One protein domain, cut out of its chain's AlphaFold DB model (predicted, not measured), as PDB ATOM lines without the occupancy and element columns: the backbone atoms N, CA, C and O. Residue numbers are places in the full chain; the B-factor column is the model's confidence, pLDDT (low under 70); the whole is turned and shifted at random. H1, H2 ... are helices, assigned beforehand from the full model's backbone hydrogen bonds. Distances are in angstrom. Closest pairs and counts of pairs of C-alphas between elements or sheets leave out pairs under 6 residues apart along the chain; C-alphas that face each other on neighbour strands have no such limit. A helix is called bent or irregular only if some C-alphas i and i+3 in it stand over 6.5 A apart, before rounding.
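Overview. This is residues 29 to 142 of the 142 residues of an uncharacterized protein of Eutrema salsugineum (UniProt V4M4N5). Two long helices, H3 and H5, lie side by side and run opposite ways; the small helical hairpin of H1 and H2 packs at the end where H3 begins and H5 ends. At the other end H4 turns off about perpendicular to H3 and sticks out with residues 107 to 112, touching no helix. The printed part has 114 residues with five named helices, H1 to H5 in order along the chain, and no named strand; its class is all helix. The whole is loose, with a radius of gyration of the C-alphas of 18.6 A, and a rod in outline, spanning 56 by 27 by 24 A.

Along the chain. The longest helix, H3, holds residues 64 to 93 and measures 42.1 A, from C-alpha 64 at (6.156, 8.845, 29.832) to C-alpha 93 at (40.657, 25.962, 46.839). It has a kink of 25 degrees near residue 87 and is irregular, but only just: C-alphas 88 and 91 are 6.9 A apart. H5, residues 121 to 141, measures 30.4 A and ends with C-alpha 141 at (3.421, 15.270, 28.218). H4 is residues 98 to 112, 21.3 A long. H1, residues 32 to 40, measures 12.6 A and H2, residues 45 to 53, 9.9 A.

Arrangement. H3 and H5 touch with 23 pairs of C-alphas within 8 A, the closest being Ala 82 and Tyr 123 at 5.0 A. Their tilt is a shallow 19 degrees, opposite ways. H2, the hub, touches H1, H3 and H5. With residues 67 to 74 alone H3 touches H2, about perpendicular at 74 degrees; the closest C-alphas are those of Ile 52 and Ala 71, 6.5 A apart. H2 and H5 only just touch, with 3 pairs within 8 A, at 75 degrees; their closest C-alphas, Cys 48 and Ile 133, are 7.1 A apart. H1 and H2 form a helical hairpin at 36 degrees, only just a steep tilt, with the C-alphas of Cys 39 and Val 45 closest at 5.2 A. H1 and H5 are near each other, while H1 and H3 are apart. H4 and H3 are close but not clearly touching, with the C-alphas of Phe 93 and Ser 99 closest at 5.7 A; H4 and H5 are apart. In H1, H2 and H5 every O i to N i+4 pair is within hydrogen-bond range; in H3 it is 23 of 26 and in H4 10 of 11.

Size, cuts and confidence. The two C-alphas farthest apart, those of Ala 29 and Gly 97, are 56.5 A apart. The printed part has no cut, and no link is long. Residues 94 to 100, of which 98 to 100 belong to H4, stand free. The mean pLDDT of the printed part is 87.3; residues 29 to 30 and 93 to 99 are under 70.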
ATOM      1  N   ALA A  29       2.998  -1.993  29.562       55.91
ATOM      2  CA  ALA A  29       4.413  -1.633  29.533       55.91
ATOM      3  C   ALA A  29       4.768  -0.857  28.247       55.91
ATOM      4  O   ALA A  29       4.496  -1.324  27.137       55.91
ATOM      5  N   MET A  30       5.413   0.303  28.397       65.19
ATOM      6  CA  MET A  30       6.041   1.056  27.315       65.19
ATOM      7  C   MET A  30       7.085   0.163  26.647       65.19
ATOM      8  O   MET A  30       7.961  -0.404  27.309       65.19
ATOM      9  N   LYS A  31       7.007   0.001  25.321       71.56
ATOM     10  CA  LYS A  31       7.961  -0.863  24.625       71.56
ATOM     11  C   LYS A  31       9.323  -0.182  24.627       71.56
ATOM     12  O   LYS A  31       9.437   1.015  24.392       71.56
ATOM     13  N   MET A  32      10.391  -0.964  24.776       73.38
ATOM     14  CA  MET A  32      11.766  -0.457  24.653       73.38
ATOM     15  C   MET A  32      11.999   0.291  23.324       73.38
ATOM     16  O   MET A  32      12.770   1.246  23.258       73.38
ATOM     17  N   ASN A  33      11.293  -0.100  22.257       74.56
ATOM     18  CA  ASN A  33      11.341   0.602  20.976       74.56
ATOM     19  C   ASN A  33      10.843   2.060  21.067       74.56
ATOM     20  O   ASN A  33      11.367   2.933  20.373       74.56
ATOM     21  N   ASP A  34       9.888   2.338  21.954       85.50
ATOM     22  CA  ASP A  34       9.349   3.680  22.187       85.50
ATOM     23  C   ASP A  34      10.379   4.545  22.925       85.50
ATOM     24  O   ASP A  34      10.537   5.723  22.616       85.50
ATOM     25  N   VAL A  35      11.161   3.948  23.832       89.38
ATOM     26  CA  VAL A  35      12.270   4.618  24.533       89.38
ATOM     27  C   VAL A  35      13.410   4.939  23.571       89.38
ATOM     28  O   VAL A  35      13.932   6.051  23.581       89.38
ATOM     29  N   ASN A  36      13.767   4.002  22.690       91.50
ATOM     30  CA  ASN A  36      14.772   4.242  21.654       91.50
ATOM     31  C   ASN A  36      14.337   5.359  20.701       91.50
ATOM     32  O   ASN A  36      15.143   6.213  20.332       91.50
ATOM     33  N   THR A  37      13.061   5.361  20.315       92.75
ATOM     34  CA  THR A  37      12.477   6.411  19.474       92.75
ATOM     35  C   THR A  37      12.507   7.755  20.193       92.75
ATOM     36  O   THR A  37      13.000   8.727  19.633       92.75
ATOM     37  N   PHE A  38      12.095   7.792  21.461       92.81
ATOM     38  CA  PHE A  38      12.191   8.981  22.301       92.81
ATOM     39  C   PHE A  38      13.630   9.514  22.386       92.81
ATOM     40  O   PHE A  38      13.860  10.696  22.143       92.81
ATOM     41  N   CYS A  39      14.613   8.654  22.670       95.69
ATOM     42  CA  CYS A  39      16.007   9.071  22.803       95.69
ATOM     43  C   CYS A  39      16.579   9.667  21.509       95.69
ATOM     44  O   CYS A  39      17.400  10.578  21.590       95.69
ATOM     45  N   LYS A  40      16.120   9.230  20.327       96.38
ATOM     46  CA  LYS A  40      16.507   9.834  19.036       96.38
ATOM     47  C   LYS A  40      16.049  11.283  18.878       96.38
ATOM     48  O   LYS A  40      16.633  12.014  18.089       96.38
ATOM     49  N   GLU A  41      15.030  11.703  19.620       94.31
ATOM     50  CA  GLU A  41      14.565  13.092  19.625       94.31
ATOM     51  C   GLU A  41      15.289  13.976  20.653       94.31
ATOM     52  O   GLU A  41      14.988  15.167  20.766       94.31
ATOM     53  N   THR A  42      16.198  13.406  21.446       95.50
ATOM     54  CA  THR A  42      17.012  14.156  22.408       95.50
ATOM     55  C   THR A  42      18.289  14.672  21.747       95.50
ATOM     56  O   THR A  42      18.737  14.147  20.732       95.50
ATOM     57  N   ALA A  43      18.908  15.694  22.342       94.19
ATOM     58  CA  ALA A  43      20.146  16.276  21.820       94.19
ATOM     59  C   ALA A  43      21.366  15.330  21.895       94.19
ATOM     60  O   ALA A  43      22.355  15.559  21.205       94.19
ATOM     61  N   ASP A  44      21.321  14.295  22.740       96.81
ATOM     62  CA  ASP A  44      22.404  13.322  22.915       96.81
ATOM     63  C   ASP A  44      21.812  11.918  23.100       96.81
ATOM     64  O   ASP A  44      21.479  11.490  24.212       96.81
ATOM     65  N   VAL A  45      21.653  11.226  21.970       97.00
ATOM     66  CA  VAL A  45      21.007   9.909  21.887       97.00
ATOM     67  C   VAL A  45      21.743   8.880  22.741       97.00
ATOM     68  O   VAL A  45      21.108   8.167  23.518       97.00
ATOM     69  N   ASP A  46      23.072   8.834  22.652       97.94
ATOM     70  CA  ASP A  46      23.894   7.859  23.373       97.94
ATOM     71  C   ASP A  46      23.810   8.074  24.882       97.94
ATOM     72  O   ASP A  46      23.686   7.119  25.654       97.94
ATOM     73  N   PHE A  47      23.823   9.332  25.324       97.50
ATOM     74  CA  PHE A  47      23.639   9.658  26.732       97.50
ATOM     75  C   PHE A  47      22.244   9.262  27.230       97.50
ATOM     76  O   PHE A  47      22.124   8.684  28.313       97.50
ATOM     77  N   CYS A  48      21.196   9.526  26.443       97.75
ATOM     78  CA  CYS A  48      19.831   9.121  26.775       97.75
ATOM     79  C   CYS A  48      19.705   7.599  26.890       97.75
ATOM     80  O   CYS A  48      19.230   7.098  27.909       97.75
ATOM     81  N   LEU A  49      20.197   6.849  25.905       96.81
ATOM     82  CA  LEU A  49      20.162   5.386  25.926       96.81
ATOM     83  C   LEU A  49      20.943   4.820  27.116       96.81
ATOM     84  O   LEU A  49      20.457   3.918  27.793       96.81
ATOM     85  N   LYS A  50      22.107   5.395  27.429       97.12
ATOM     86  CA  LYS A  50      22.953   4.969  28.550       97.12
ATOM     87  C   LYS A  50      22.317   5.157  29.931       97.12
ATOM     88  O   LYS A  50      22.655   4.414  30.847       97.12
ATOM     89  N   TYR A  51      21.484   6.176  30.133       96.44
ATOM     90  CA  TYR A  51      20.932   6.475  31.464       96.44
ATOM     91  C   TYR A  51      19.444   6.158  31.598       96.44
ATOM     92  O   TYR A  51      19.010   5.788  32.684       96.44
ATOM     93  N   ILE A  52      18.675   6.269  30.516       96.00
ATOM     94  CA  ILE A  52      17.247   5.939  30.480       96.00
ATOM     95  C   ILE A  52      17.041   4.545  29.889       96.00
ATOM     96  O   ILE A  52      16.420   3.698  30.525       96.00
ATOM     97  N   GLY A  53      17.592   4.292  28.699       92.88
ATOM     98  CA  GLY A  53      17.371   3.046  27.957       92.88
ATOM     99  C   GLY A  53      17.879   1.792  28.673       92.88
ATOM    100  O   GLY A  53      17.253   0.741  28.593       92.88
ATOM    101  N   THR A  54      18.976   1.893  29.425       94.12
ATOM    102  CA  THR A  54      19.513   0.771  30.214       94.12
ATOM    103  C   THR A  54      19.040   0.757  31.671       94.12
ATOM    104  O   THR A  54      19.510  -0.071  32.453       94.12
ATOM    105  N   ASP A  55      18.159   1.673  32.091       94.50
ATOM    106  CA  ASP A  55      17.629   1.648  33.455       94.50
ATOM    107  C   ASP A  55      16.730   0.424  33.633       94.50
ATOM    108  O   ASP A  55      15.729   0.270  32.945       94.50
ATOM    109  N   LYS A  56      17.045  -0.445  34.599       92.94
ATOM    110  CA  LYS A  56      16.287  -1.684  34.836       92.94
ATOM    111  C   LYS A  56      14.791  -1.472  35.077       92.94
ATOM    112  O   LYS A  56      14.031  -2.417  34.931       92.94
ATOM    113  N   ARG A  57      14.363  -0.276  35.496       91.75
ATOM    114  CA  ARG A  57      12.949   0.042  35.742       91.75
ATOM    115  C   ARG A  57      12.187   0.320  34.454       91.75
ATOM    116  O   ARG A  57      10.966   0.244  34.470       91.75
ATOM    117  N   ILE A  58      12.882   0.588  33.346       90.38
ATOM    118  CA  ILE A  58      12.252   0.900  32.062       90.38
ATOM    119  C   ILE A  58      11.393  -0.256  31.543       90.38
ATOM    120  O   ILE A  58      10.360  -0.023  30.934       90.38
ATOM    121  N   VAL A  59      11.762  -1.502  31.863       87.50
ATOM    122  CA  VAL A  59      10.999  -2.705  31.485       87.50
ATOM    123  C   VAL A  59       9.608  -2.760  32.121       87.50
ATOM    124  O   VAL A  59       8.746  -3.479  31.630       87.50
ATOM    125  N   ALA A  60       9.405  -2.031  33.222       86.00
ATOM    126  CA  ALA A  60       8.143  -1.936  33.949       86.00
ATOM    127  C   ALA A  60       7.483  -0.553  33.808       86.00
ATOM    128  O   ALA A  60       6.429  -0.324  34.400       86.00
ATOM    129  N   ALA A  61       8.099   0.374  33.067       87.44
ATOM    130  CA  ALA A  61       7.523   1.688  32.824       87.44
ATOM    131  C   ALA A  61       6.290   1.539  31.936       87.44
ATOM    132  O   ALA A  61       6.338   0.818  30.941       87.44
ATOM    133  N   ARG A  62       5.189   2.202  32.287       84.31
ATOM    134  CA  ARG A  62       3.928   2.106  31.542       84.31
ATOM    135  C   ARG A  62       3.761   3.214  30.513       84.31
ATOM    136  O   ARG A  62       3.189   3.006  29.451       84.31
ATOM    137  N   ASP A  63       4.283   4.390  30.826       87.06
ATOM    138  CA  ASP A  63       4.135   5.594  30.019       87.06
ATOM    139  C   ASP A  63       5.287   6.582  30.273       87.06
ATOM    140  O   ASP A  63       6.244   6.308  31.005       87.06
ATOM    141  N   LEU A  64       5.183   7.769  29.667       89.75
ATOM    142  CA  LEU A  64       6.156   8.845  29.832       89.75
ATOM    143  C   LEU A  64       6.233   9.410  31.262       89.75
ATOM    144  O   LEU A  64       7.263   9.996  31.594       89.75
ATOM    145  N   TYR A  65       5.228   9.222  32.127       91.00
ATOM    146  CA  TYR A  65       5.329   9.614  33.539       91.00
ATOM    147  C   TYR A  65       6.266   8.680  34.308       91.00
ATOM    148  O   TYR A  65       7.108   9.150  35.081       91.00
ATOM    149  N   ASP A  66       6.190   7.370  34.063       93.00
ATOM    150  CA  ASP A  66       7.135   6.415  34.651       93.00
ATOM    151  C   ASP A  66       8.569   6.681  34.133       93.00
ATOM    152  O   ASP A  66       9.533   6.659  34.909       93.00
ATOM    153  N   VAL A  67       8.725   7.039  32.849       92.75
ATOM    154  CA  VAL A  67      10.020   7.473  32.281       92.75
ATOM    155  C   VAL A  67      10.510   8.782  32.906       92.75
ATOM    156  O   VAL A  67      11.698   8.899  33.219       92.75
ATOM    157  N   LEU A  68       9.626   9.753  33.145       95.06
ATOM    158  CA  LEU A  68       9.963  10.998  33.838       95.06
ATOM    159  C   LEU A  68      10.511  10.715  35.239       95.06
ATOM    160  O   LEU A  68      11.536  11.278  35.627       95.06
ATOM    161  N   LEU A  69       9.879   9.807  35.988       95.69
ATOM    162  CA  LEU A  69      10.347   9.417  37.317       95.69
ATOM    163  C   LEU A  69      11.739   8.768  37.265       95.69
ATOM    164  O   LEU A  69      12.608   9.081  38.089       95.69
ATOM    165  N   ILE A  70      11.982   7.902  36.277       95.81
ATOM    166  CA  ILE A  70      13.307   7.319  36.023       95.81
ATOM    167  C   ILE A  70      14.327   8.424  35.724       95.81
ATOM    168  O   ILE A  70      15.392   8.453  36.348       95.81
ATOM    169  N   ALA A  71      13.998   9.368  34.840       96.75
ATOM    170  CA  ALA A  71      14.875  10.473  34.466       96.75
ATOM    171  C   ALA A  71      15.201  11.392  35.655       96.75
ATOM    172  O   ALA A  71      16.360  11.761  35.850       96.75
ATOM    173  N   LEU A  72      14.220  11.710  36.504       97.56
ATOM    174  CA  LEU A  72      14.433  12.478  37.735       97.56
ATOM    175  C   LEU A  72      15.365  11.744  38.705       97.56
ATOM    176  O   LEU A  72      16.262  12.352  39.294       97.56
ATOM    177  N   TYR A  73      15.207  10.428  38.835       97.88
ATOM    178  CA  TYR A  73      16.101   9.617  39.656       97.88
ATOM    179  C   TYR A  73      17.536   9.598  39.108       97.88
ATOM    180  O   TYR A  73      18.490   9.766  39.869       97.88
ATOM    181  N   GLN A  74      17.704   9.449  37.792       97.75
ATOM    182  CA  GLN A  74      19.017   9.516  37.143       97.75
ATOM    183  C   GLN A  74      19.652  10.904  37.296       97.75
ATOM    184  O   GLN A  74      20.835  11.012  37.618       97.75
ATOM    185  N   SER A  75      18.864  11.975  37.175       97.50
ATOM    186  CA  SER A  75      19.308  13.348  37.437       97.50
ATOM    187  C   SER A  75      19.814  13.517  38.871       97.50
ATOM    188  O   SER A  75      20.910  14.037  39.084       97.50
ATOM    189  N   LYS A  76      19.090  12.974  39.862       97.88
ATOM    190  CA  LYS A  76      19.540  12.955  41.261       97.88
ATOM    191  C   LYS A  76      20.906  12.278  41.412       97.88
ATOM    192  O   LYS A  76      21.765  12.830  42.093       97.88
ATOM    193  N   ILE A  77      21.139  11.136  40.756       97.44
ATOM    194  CA  ILE A  77      22.448  10.456  40.772       97.44
ATOM    195  C   ILE A  77      23.547  11.363  40.205       97.44
ATOM    196  O   ILE A  77      24.609  11.494  40.820       97.44
ATOM    197  N   GLN A  78      23.308  12.018  39.063       96.25
ATOM    198  CA  GLN A  78      24.291  12.930  38.466       96.25
ATOM    199  C   GLN A  78      24.602  14.115  39.388       96.25
ATOM    200  O   GLN A  78      25.770  14.450  39.574       96.25
ATOM    201  N   ILE A  79      23.581  14.696  40.025       95.69
ATOM    202  CA  ILE A  79      23.741  15.777  41.006       95.69
ATOM    203  C   ILE A  79      24.552  15.294  42.211       95.69
ATOM    204  O   ILE A  79      25.492  15.968  42.627       95.69
ATOM    205  N   THR A  80      24.255  14.112  42.757       97.88
ATOM    206  CA  THR A  80      25.026  13.537  43.869       97.88
ATOM    207  C   THR A  80      26.495  13.339  43.495       97.88
ATOM    208  O   THR A  80      27.378  13.672  44.285       97.88
ATOM    209  N   ASN A  81      26.776  12.861  42.282       96.06
ATOM    210  CA  ASN A  81      28.142  12.714  41.786       96.06
ATOM    211  C   ASN A  81      28.847  14.070  41.624       96.06
ATOM    212  O   ASN A  81      29.997  14.206  42.039       96.06
ATOM    213  N   ALA A  82      28.152  15.079  41.091       93.38
ATOM    214  CA  ALA A  82      28.671  16.439  40.961       93.38
ATOM    215  C   ALA A  82      29.019  17.049  42.325       93.38
ATOM    216  O   ALA A  82      30.109  17.581  42.511       93.38
ATOM    217  N   VAL A  83      28.126  16.912  43.310       94.50
ATOM    218  CA  VAL A  83      28.343  17.397  44.681       94.50
ATOM    219  C   VAL A  83      29.493  16.651  45.358       94.50
ATOM    220  O   VAL A  83      30.296  17.264  46.060       94.50
ATOM    221  N   LYS A  84      29.614  15.336  45.140       95.12
ATOM    222  CA  LYS A  84      30.741  14.545  45.650       95.12
ATOM    223  C   LYS A  84      32.069  15.064  45.103       95.12
ATOM    224  O   LYS A  84      33.004  15.257  45.878       95.12
ATOM    225  N   GLU A  85      32.137  15.321  43.801       91.81
ATOM    226  CA  GLU A  85      33.342  15.870  43.184       91.81
ATOM    227  C   GLU A  85      33.627  17.293  43.669       91.81
ATOM    228  O   GLU A  85      34.757  17.598  44.046       91.81
ATOM    229  N   LEU A  86      32.599  18.139  43.762       88.50
ATOM    230  CA  LEU A  86      32.716  19.488  44.307       88.50
ATOM    231  C   LEU A  86      33.310  19.468  45.723       88.50
ATOM    232  O   LEU A  86      34.246  20.208  46.015       88.50
ATOM    233  N   ASN A  87      32.821  18.584  46.592       90.44
ATOM    234  CA  ASN A  87      33.341  18.428  47.950       90.44
ATOM    235  C   ASN A  87      34.776  17.885  47.983       90.44
ATOM    236  O   ASN A  87      35.521  18.227  48.899       90.44
ATOM    237  N   ARG A  88      35.178  17.074  46.997       88.44
ATOM    238  CA  ARG A  88      36.557  16.585  46.854       88.44
ATOM    239  C   ARG A  88      37.515  17.705  46.459       88.44
ATOM    240  O   ARG A  88      38.646  17.743  46.940       88.44
ATOM    241  N   VAL A  89      37.086  18.599  45.568       83.75
ATOM    242  CA  VAL A  89      37.939  19.680  45.059       83.75
ATOM    243  C   VAL A  89      37.946  20.897  45.977       83.75
ATOM    244  O   VAL A  89      39.006  21.482  46.165       83.75
ATOM    245  N   ARG A  90      36.818  21.240  46.616       82.56
ATOM    246  CA  ARG A  90      36.641  22.440  47.454       82.56
ATOM    247  C   ARG A  90      37.777  22.688  48.465       82.56
ATOM    248  O   ARG A  90      38.250  23.820  48.498       82.56
ATOM    249  N   PRO A  91      38.271  21.701  49.244       79.25
ATOM    250  CA  PRO A  91      39.360  21.932  50.199       79.25
ATOM    251  C   PRO A  91      40.672  22.388  49.548       79.25
ATOM    252  O   PRO A  91      41.462  23.081  50.175       79.25
ATOM    253  N   LYS A  92      40.909  22.039  48.277       70.69
ATOM    254  CA  LYS A  92      42.105  22.473  47.533       70.69
ATOM    255  C   LYS A  92      42.074  23.959  47.178       70.69
ATOM    256  O   LYS A  92      43.113  24.533  46.880       70.69
ATOM    257  N   PHE A  93      40.892  24.568  47.211       66.25
ATOM    258  CA  PHE A  93      40.657  25.962  46.839       66.25
ATOM    259  C   PHE A  93      40.261  26.835  48.042       66.25
ATOM    260  O   PHE A  93      40.043  28.031  47.873       66.25
ATOM    261  N   SER A  94      40.167  26.265  49.252       64.00
ATOM    262  CA  SER A  94      39.683  26.959  50.454       64.00
ATOM    263  C   SER A  94      40.754  27.740  51.221       64.00
ATOM    264  O   SER A  94      40.462  28.257  52.295       64.00
ATOM    265  N   ALA A  95      41.988  27.826  50.719       61.44
ATOM    266  CA  ALA A  95      43.002  28.693  51.311       61.44
ATOM    267  C   ALA A  95      42.689  30.161  50.981       61.44
ATOM    268  O   ALA A  95      42.420  30.489  49.823       61.44
ATOM    269  N   THR A  96      42.741  31.042  51.980       57.28
ATOM    270  CA  THR A  96      42.576  32.498  51.850       57.28
ATOM    271  C   THR A  96      43.690  33.057  50.951       57.28
ATOM    272  O   THR A  96      44.778  33.365  51.419       57.28
ATOM    273  N   GLY A  97      43.459  33.071  49.635       64.44
ATOM    274  CA  GLY A  97      44.446  33.402  48.593       64.44
ATOM    275  C   GLY A  97      44.488  32.403  47.428       64.44
ATOM    276  O   GLY A  97      44.797  32.784  46.304       64.44
ATOM    277  N   GLY A  98      44.086  31.146  47.649       65.00
ATOM    278  CA  GLY A  98      44.069  30.097  46.624       65.00
ATOM    279  C   GLY A  98      43.050  30.347  45.509       65.00
ATOM    280  O   GLY A  98      43.344  30.096  44.346       65.00
ATOM    281  N   SER A  99      41.880  30.908  45.829       69.81
ATOM    282  CA  SER A  99      40.883  31.290  44.816       69.81
ATOM    283  C   SER A  99      41.356  32.442  43.926       69.81
ATOM    284  O   SER A  99      41.073  32.444  42.731       69.81
ATOM    285  N   VAL A 100      42.104  33.395  44.491       73.94
ATOM    286  CA  VAL A 100      42.692  34.522  43.753       73.94
ATOM    287  C   VAL A 100      43.803  34.023  42.832       73.94
ATOM    288  O   VAL A 100      43.744  34.294  41.639       73.94
ATOM    289  N   PHE A 101      44.729  33.208  43.348       70.75
ATOM    290  CA  PHE A 101      45.801  32.599  42.551       70.75
ATOM    291  C   PHE A 101      45.273  31.735  41.406       70.75
ATOM    292  O   PHE A 101      45.777  31.795  40.289       70.75
ATOM    293  N   VAL A 102      44.245  30.925  41.667       73.94
ATOM    294  CA  VAL A 102      43.628  30.085  40.635       73.94
ATOM    295  C   VAL A 102      42.928  30.939  39.589       73.94
ATOM    296  O   VAL A 102      43.064  30.651  38.407       73.94
ATOM    297  N   ARG A 103      42.241  32.015  39.992       75.69
ATOM    298  CA  ARG A 103      41.632  32.961  39.050       75.69
ATOM    299  C   ARG A 103      42.683  33.632  38.168       75.69
ATOM    300  O   ARG A 103      42.512  33.655  36.958       75.69
ATOM    301  N   GLU A 104      43.768  34.137  38.753       79.88
ATOM    302  CA  GLU A 104      44.871  34.757  38.004       79.88
ATOM    303  C   GLU A 104      45.524  33.761  37.038       79.88
ATOM    304  O   GLU A 104      45.759  34.083  35.875       79.88
ATOM    305  N   CYS A 105      45.736  32.521  37.483       75.31
ATOM    306  CA  CYS A 105      46.252  31.446  36.642       75.31
ATOM    307  C   CYS A 105      45.298  31.108  35.486       75.31
ATOM    308  O   CYS A 105      45.738  30.979  34.344       75.31
ATOM    309  N   GLU A 106      43.990  31.006  35.749       76.44
ATOM    310  CA  GLU A 106      42.987  30.786  34.706       76.44
ATOM    311  C   GLU A 106      42.906  31.954  33.718       76.44
ATOM    312  O   GLU A 106      42.747  31.721  32.522       76.44
ATOM    313  N   ASP A 107      43.022  33.198  34.181       81.62
ATOM    314  CA  ASP A 107      42.944  34.380  33.323       81.62
ATOM    315  C   ASP A 107      44.175  34.524  32.416       81.62
ATOM    316  O   ASP A 107      44.022  34.872  31.243       81.62
ATOM    317  N   GLU A 108      45.373  34.173  32.891       78.62
ATOM    318  CA  GLU A 108      46.566  34.071  32.040       78.62
ATOM    319  C   GLU A 108      46.473  32.887  31.061       78.62
ATOM    320  O   GLU A 108      46.764  33.031  29.868       78.62
ATOM    321  N   TRP A 109      45.976  31.727  31.507       77.25
ATOM    322  CA  TRP A 109      45.759  30.591  30.607       77.25
ATOM    323  C   TRP A 109      44.685  30.850  29.547       77.25
ATOM    324  O   TRP A 109      44.828  30.360  28.433       77.25
ATOM    325  N   LYS A 110      43.642  31.642  29.816       77.75
ATOM    326  CA  LYS A 110      42.652  32.018  28.787       77.75
ATOM    327  C   LYS A 110      43.263  32.818  27.636       77.75
ATOM    328  O   LYS A 110      42.732  32.763  26.531       77.75
ATOM    329  N   LYS A 111      44.344  33.568  27.880       84.31
ATOM    330  CA  LYS A 111      44.993  34.404  26.858       84.31
ATOM    331  C   LYS A 111      45.891  33.587  25.930       84.31
ATOM    332  O   LYS A 111      45.875  33.808  24.721       84.31
ATOM    333  N   HIS A 112      46.682  32.667  26.489       81.12
ATOM    334  CA  HIS A 112      47.783  32.010  25.761       81.12
ATOM    335  C   HIS A 112      47.912  30.500  26.021       81.12
ATOM    336  O   HIS A 112      48.781  29.840  25.455       81.12
ATOM    337  N   GLY A 113      47.077  29.946  26.897       72.69
ATOM    338  CA  GLY A 113      47.124  28.557  27.330       72.69
ATOM    339  C   GLY A 113      46.211  27.618  26.546       72.69
ATOM    340  O   GLY A 113      45.286  28.048  25.856       72.69
ATOM    341  N   PRO A 114      46.426  26.299  26.684       75.00
ATOM    342  CA  PRO A 114      45.456  25.316  26.226       75.00
ATOM    343  C   PRO A 114      44.142  25.463  27.005       75.00
ATOM    344  O   PRO A 114      44.142  25.813  28.187       75.00
ATOM    345  N   ILE A 115      43.015  25.145  26.362       70.50
ATOM    346  CA  ILE A 115      41.692  25.182  26.999       70.50
ATOM    347  C   ILE A 115      41.669  24.196  28.178       70.50
ATOM    348  O   ILE A 115      41.589  22.978  27.992       70.50
ATOM    349  N   GLN A 116      41.720  24.730  29.397       71.00
ATOM    350  CA  GLN A 116      41.586  23.977  30.642       71.00
ATOM    351  C   GLN A 116      40.118  23.577  30.834       71.00
ATOM    352  O   GLN A 116      39.215  24.411  30.756       71.00
ATOM    353  N   LYS A 117      39.856  22.294  31.097       74.56
ATOM    354  CA  LYS A 117      38.524  21.835  31.515       74.56
ATOM    355  C   LYS A 117      38.474  21.795  33.034       74.56
ATOM    356  O   LYS A 117      39.330  21.178  33.663       74.56
ATOM    357  N   SER A 118      37.448  22.413  33.613       78.31
ATOM    358  CA  SER A 118      37.231  22.377  35.056       78.31
ATOM    359  C   SER A 118      37.105  20.924  35.545       78.31
ATOM    360  O   SER A 118      36.466  20.107  34.868       78.31
ATOM    361  N   PRO A 119      37.625  20.587  36.744       80.69
ATOM    362  CA  PRO A 119      37.447  19.266  37.352       80.69
ATOM    363  C   PRO A 119      35.978  18.829  37.467       80.69
ATOM    364  O   PRO A 119      35.687  17.637  37.510       80.69
ATOM    365  N   VAL A 120      35.042  19.786  37.477       87.88
ATOM    366  CA  VAL A 120      33.597  19.521  37.549       87.88
ATOM    367  C   VAL A 120      32.883  19.564  36.190       87.88
ATOM    368  O   VAL A 120      31.694  19.255  36.129       87.88
ATOM    369  N   THR A 121      33.571  19.883  35.082       89.12
ATOM    370  CA  THR A 121      32.954  20.015  33.744       89.12
ATOM    371  C   THR A 121      32.209  18.751  33.323       89.12
ATOM    372  O   THR A 121      31.088  18.838  32.830       89.12
ATOM    373  N   PHE A 122      32.796  17.571  33.542       91.94
ATOM    374  CA  PHE A 122      32.151  16.299  33.208       91.94
ATOM    375  C   PHE A 122      30.800  16.137  33.923       91.94
ATOM    376  O   PHE A 122      29.790  15.818  33.296       91.94
ATOM    377  N   TYR A 123      30.769  16.413  35.226       93.31
ATOM    378  CA  TYR A 123      29.572  16.260  36.046       93.31
ATOM    379  C   TYR A 123      28.504  17.302  35.699       93.31
ATOM    380  O   TYR A 123      27.336  16.949  35.544       93.31
ATOM    381  N   ASN A 124      28.906  18.558  35.489       91.12
ATOM    382  CA  ASN A 124      28.000  19.626  35.067       91.12
ATOM    383  C   ASN A 124      27.350  19.308  33.715       91.12
ATOM    384  O   ASN A 124      26.140  19.463  33.563       91.12
ATOM    385  N   ASN A 125      28.128  18.791  32.761       94.62
ATOM    386  CA  ASN A 125      27.608  18.385  31.459       94.62
ATOM    387  C   ASN A 125      26.580  17.257  31.588       94.62
ATOM    388  O   ASN A 125      25.540  17.311  30.941       94.62
ATOM    389  N   ASN A 126      26.820  16.264  32.446       96.69
ATOM    390  CA  ASN A 126      25.860  15.181  32.656       96.69
ATOM    391  C   ASN A 126      24.552  15.681  33.288       96.69
ATOM    392  O   ASN A 126      23.476  15.248  32.877       96.69
ATOM    393  N   VAL A 127      24.620  16.608  34.251       96.50
ATOM    394  CA  VAL A 127      23.425  17.239  34.841       96.50
ATOM    395  C   VAL A 127      22.660  18.042  33.783       96.50
ATOM    396  O   VAL A 127      21.439  17.916  33.684       96.50
ATOM    397  N   ALA A 128      23.361  18.812  32.947       96.31
ATOM    398  CA  ALA A 128      22.745  19.578  31.866       96.31
ATOM    399  C   ALA A 128      22.063  18.668  30.828       96.31
ATOM    400  O   ALA A 128      20.910  18.906  30.464       96.31
ATOM    401  N   LYS A 129      22.727  17.583  30.412       97.38
ATOM    402  CA  LYS A 129      22.153  16.576  29.506       97.38
ATOM    403  C   LYS A 129      20.918  15.911  30.111       97.38
ATOM    404  O   LYS A 129      19.899  15.796  29.435       97.38
ATOM    405  N   MET A 130      20.954  15.559  31.399       97.69
ATOM    406  CA  MET A 130      19.774  15.035  32.096       97.69
ATOM    407  C   MET A 130      18.619  16.040  32.138       97.69
ATOM    408  O   MET A 130      17.474  15.658  31.911       97.69
ATOM    409  N   SER A 131      18.901  17.321  32.390       97.25
ATOM    410  CA  SER A 131      17.879  18.373  32.363       97.25
ATOM    411  C   SER A 131      17.253  18.523  30.974       97.25
ATOM    412  O   SER A 131      16.036  18.659  30.871       97.25
ATOM    413  N   SER A 132      18.056  18.433  29.909       97.50
ATOM    414  CA  SER A 132      17.565  18.455  28.528       97.50
ATOM    415  C   SER A 132      16.631  17.277  28.227       97.50
ATOM    416  O   SER A 132      15.560  17.492  27.664       97.50
ATOM    417  N   ILE A 133      16.978  16.062  28.669       97.38
ATOM    418  CA  ILE A 133      16.104  14.884  28.547       97.38
ATOM    419  C   ILE A 133      14.789  15.106  29.301       97.38
ATOM    420  O   ILE A 133      13.724  14.895  28.734       97.38
ATOM    421  N   ILE A 134      14.848  15.566  30.555       97.56
ATOM    422  CA  ILE A 134      13.651  15.824  31.371       97.56
ATOM    423  C   ILE A 134      12.734  16.841  30.689       97.56
ATOM    424  O   ILE A 134      11.537  16.592  30.592       97.56
ATOM    425  N   ARG A 135      13.281  17.950  30.171       96.62
ATOM    426  CA  ARG A 135      12.494  18.937  29.415       96.62
ATOM    427  C   ARG A 135      11.807  18.298  28.216       96.62
ATOM    428  O   ARG A 135      10.605  18.446  28.074       96.62
ATOM    429  N   LYS A 136      12.530  17.489  27.437       96.25
ATOM    430  CA  LYS A 136      11.959  16.791  26.281       96.25
ATOM    431  C   LYS A 136      10.836  15.816  26.657       96.25
ATOM    432  O   LYS A 136       9.929  15.613  25.857       96.25
ATOM    433  N   ILE A 137      10.886  15.203  27.846       94.38
ATOM    434  CA  ILE A 137       9.779  14.383  28.366       94.38
ATOM    435  C   ILE A 137       8.576  15.271  28.700       94.38
ATOM    436  O   ILE A 137       7.464  14.948  28.301       94.38
ATOM    437  N   ILE A 138       8.796  16.394  29.393       93.69
ATOM    438  CA  ILE A 138       7.737  17.350  29.749       93.69
ATOM    439  C   ILE A 138       7.060  17.907  28.488       93.69
ATOM    440  O   ILE A 138       5.838  17.875  28.420       93.69
ATOM    441  N   ASP A 139       7.832  18.288  27.467       94.25
ATOM    442  CA  ASP A 139       7.332  18.778  26.168       94.25
ATOM    443  C   ASP A 139       6.523  17.730  25.378       94.25
ATOM    444  O   ASP A 139       5.910  18.040  24.364       94.25
ATOM    445  N   LYS A 140       6.597  16.449  25.761       90.69
ATOM    446  CA  LYS A 140       5.762  15.383  25.184       90.69
ATOM    447  C   LYS A 140       4.525  15.083  26.022       90.69
ATOM    448  O   LYS A 140       3.603  14.450  25.516       90.69
ATOM    449  N   LEU A 141       4.544  15.450  27.301       88.50
ATOM    450  CA  LEU A 141       3.421  15.270  28.218       88.50
ATOM    451  C   LEU A 141       2.400  16.411  28.102       88.50
ATOM    452  O   LEU A 141       1.222  16.176  28.373       88.50
ATOM    453  N   TYR A 142       2.849  17.606  27.711       86.62
ATOM    454  CA  TYR A 142       2.056  18.829  27.553       86.62
ATOM    455  C   TYR A 142       2.278  19.433  26.170       86.62
ATOM    456  O   TYR A 142       1.291  19.954  25.606       86.62
TER     457      TYR A 142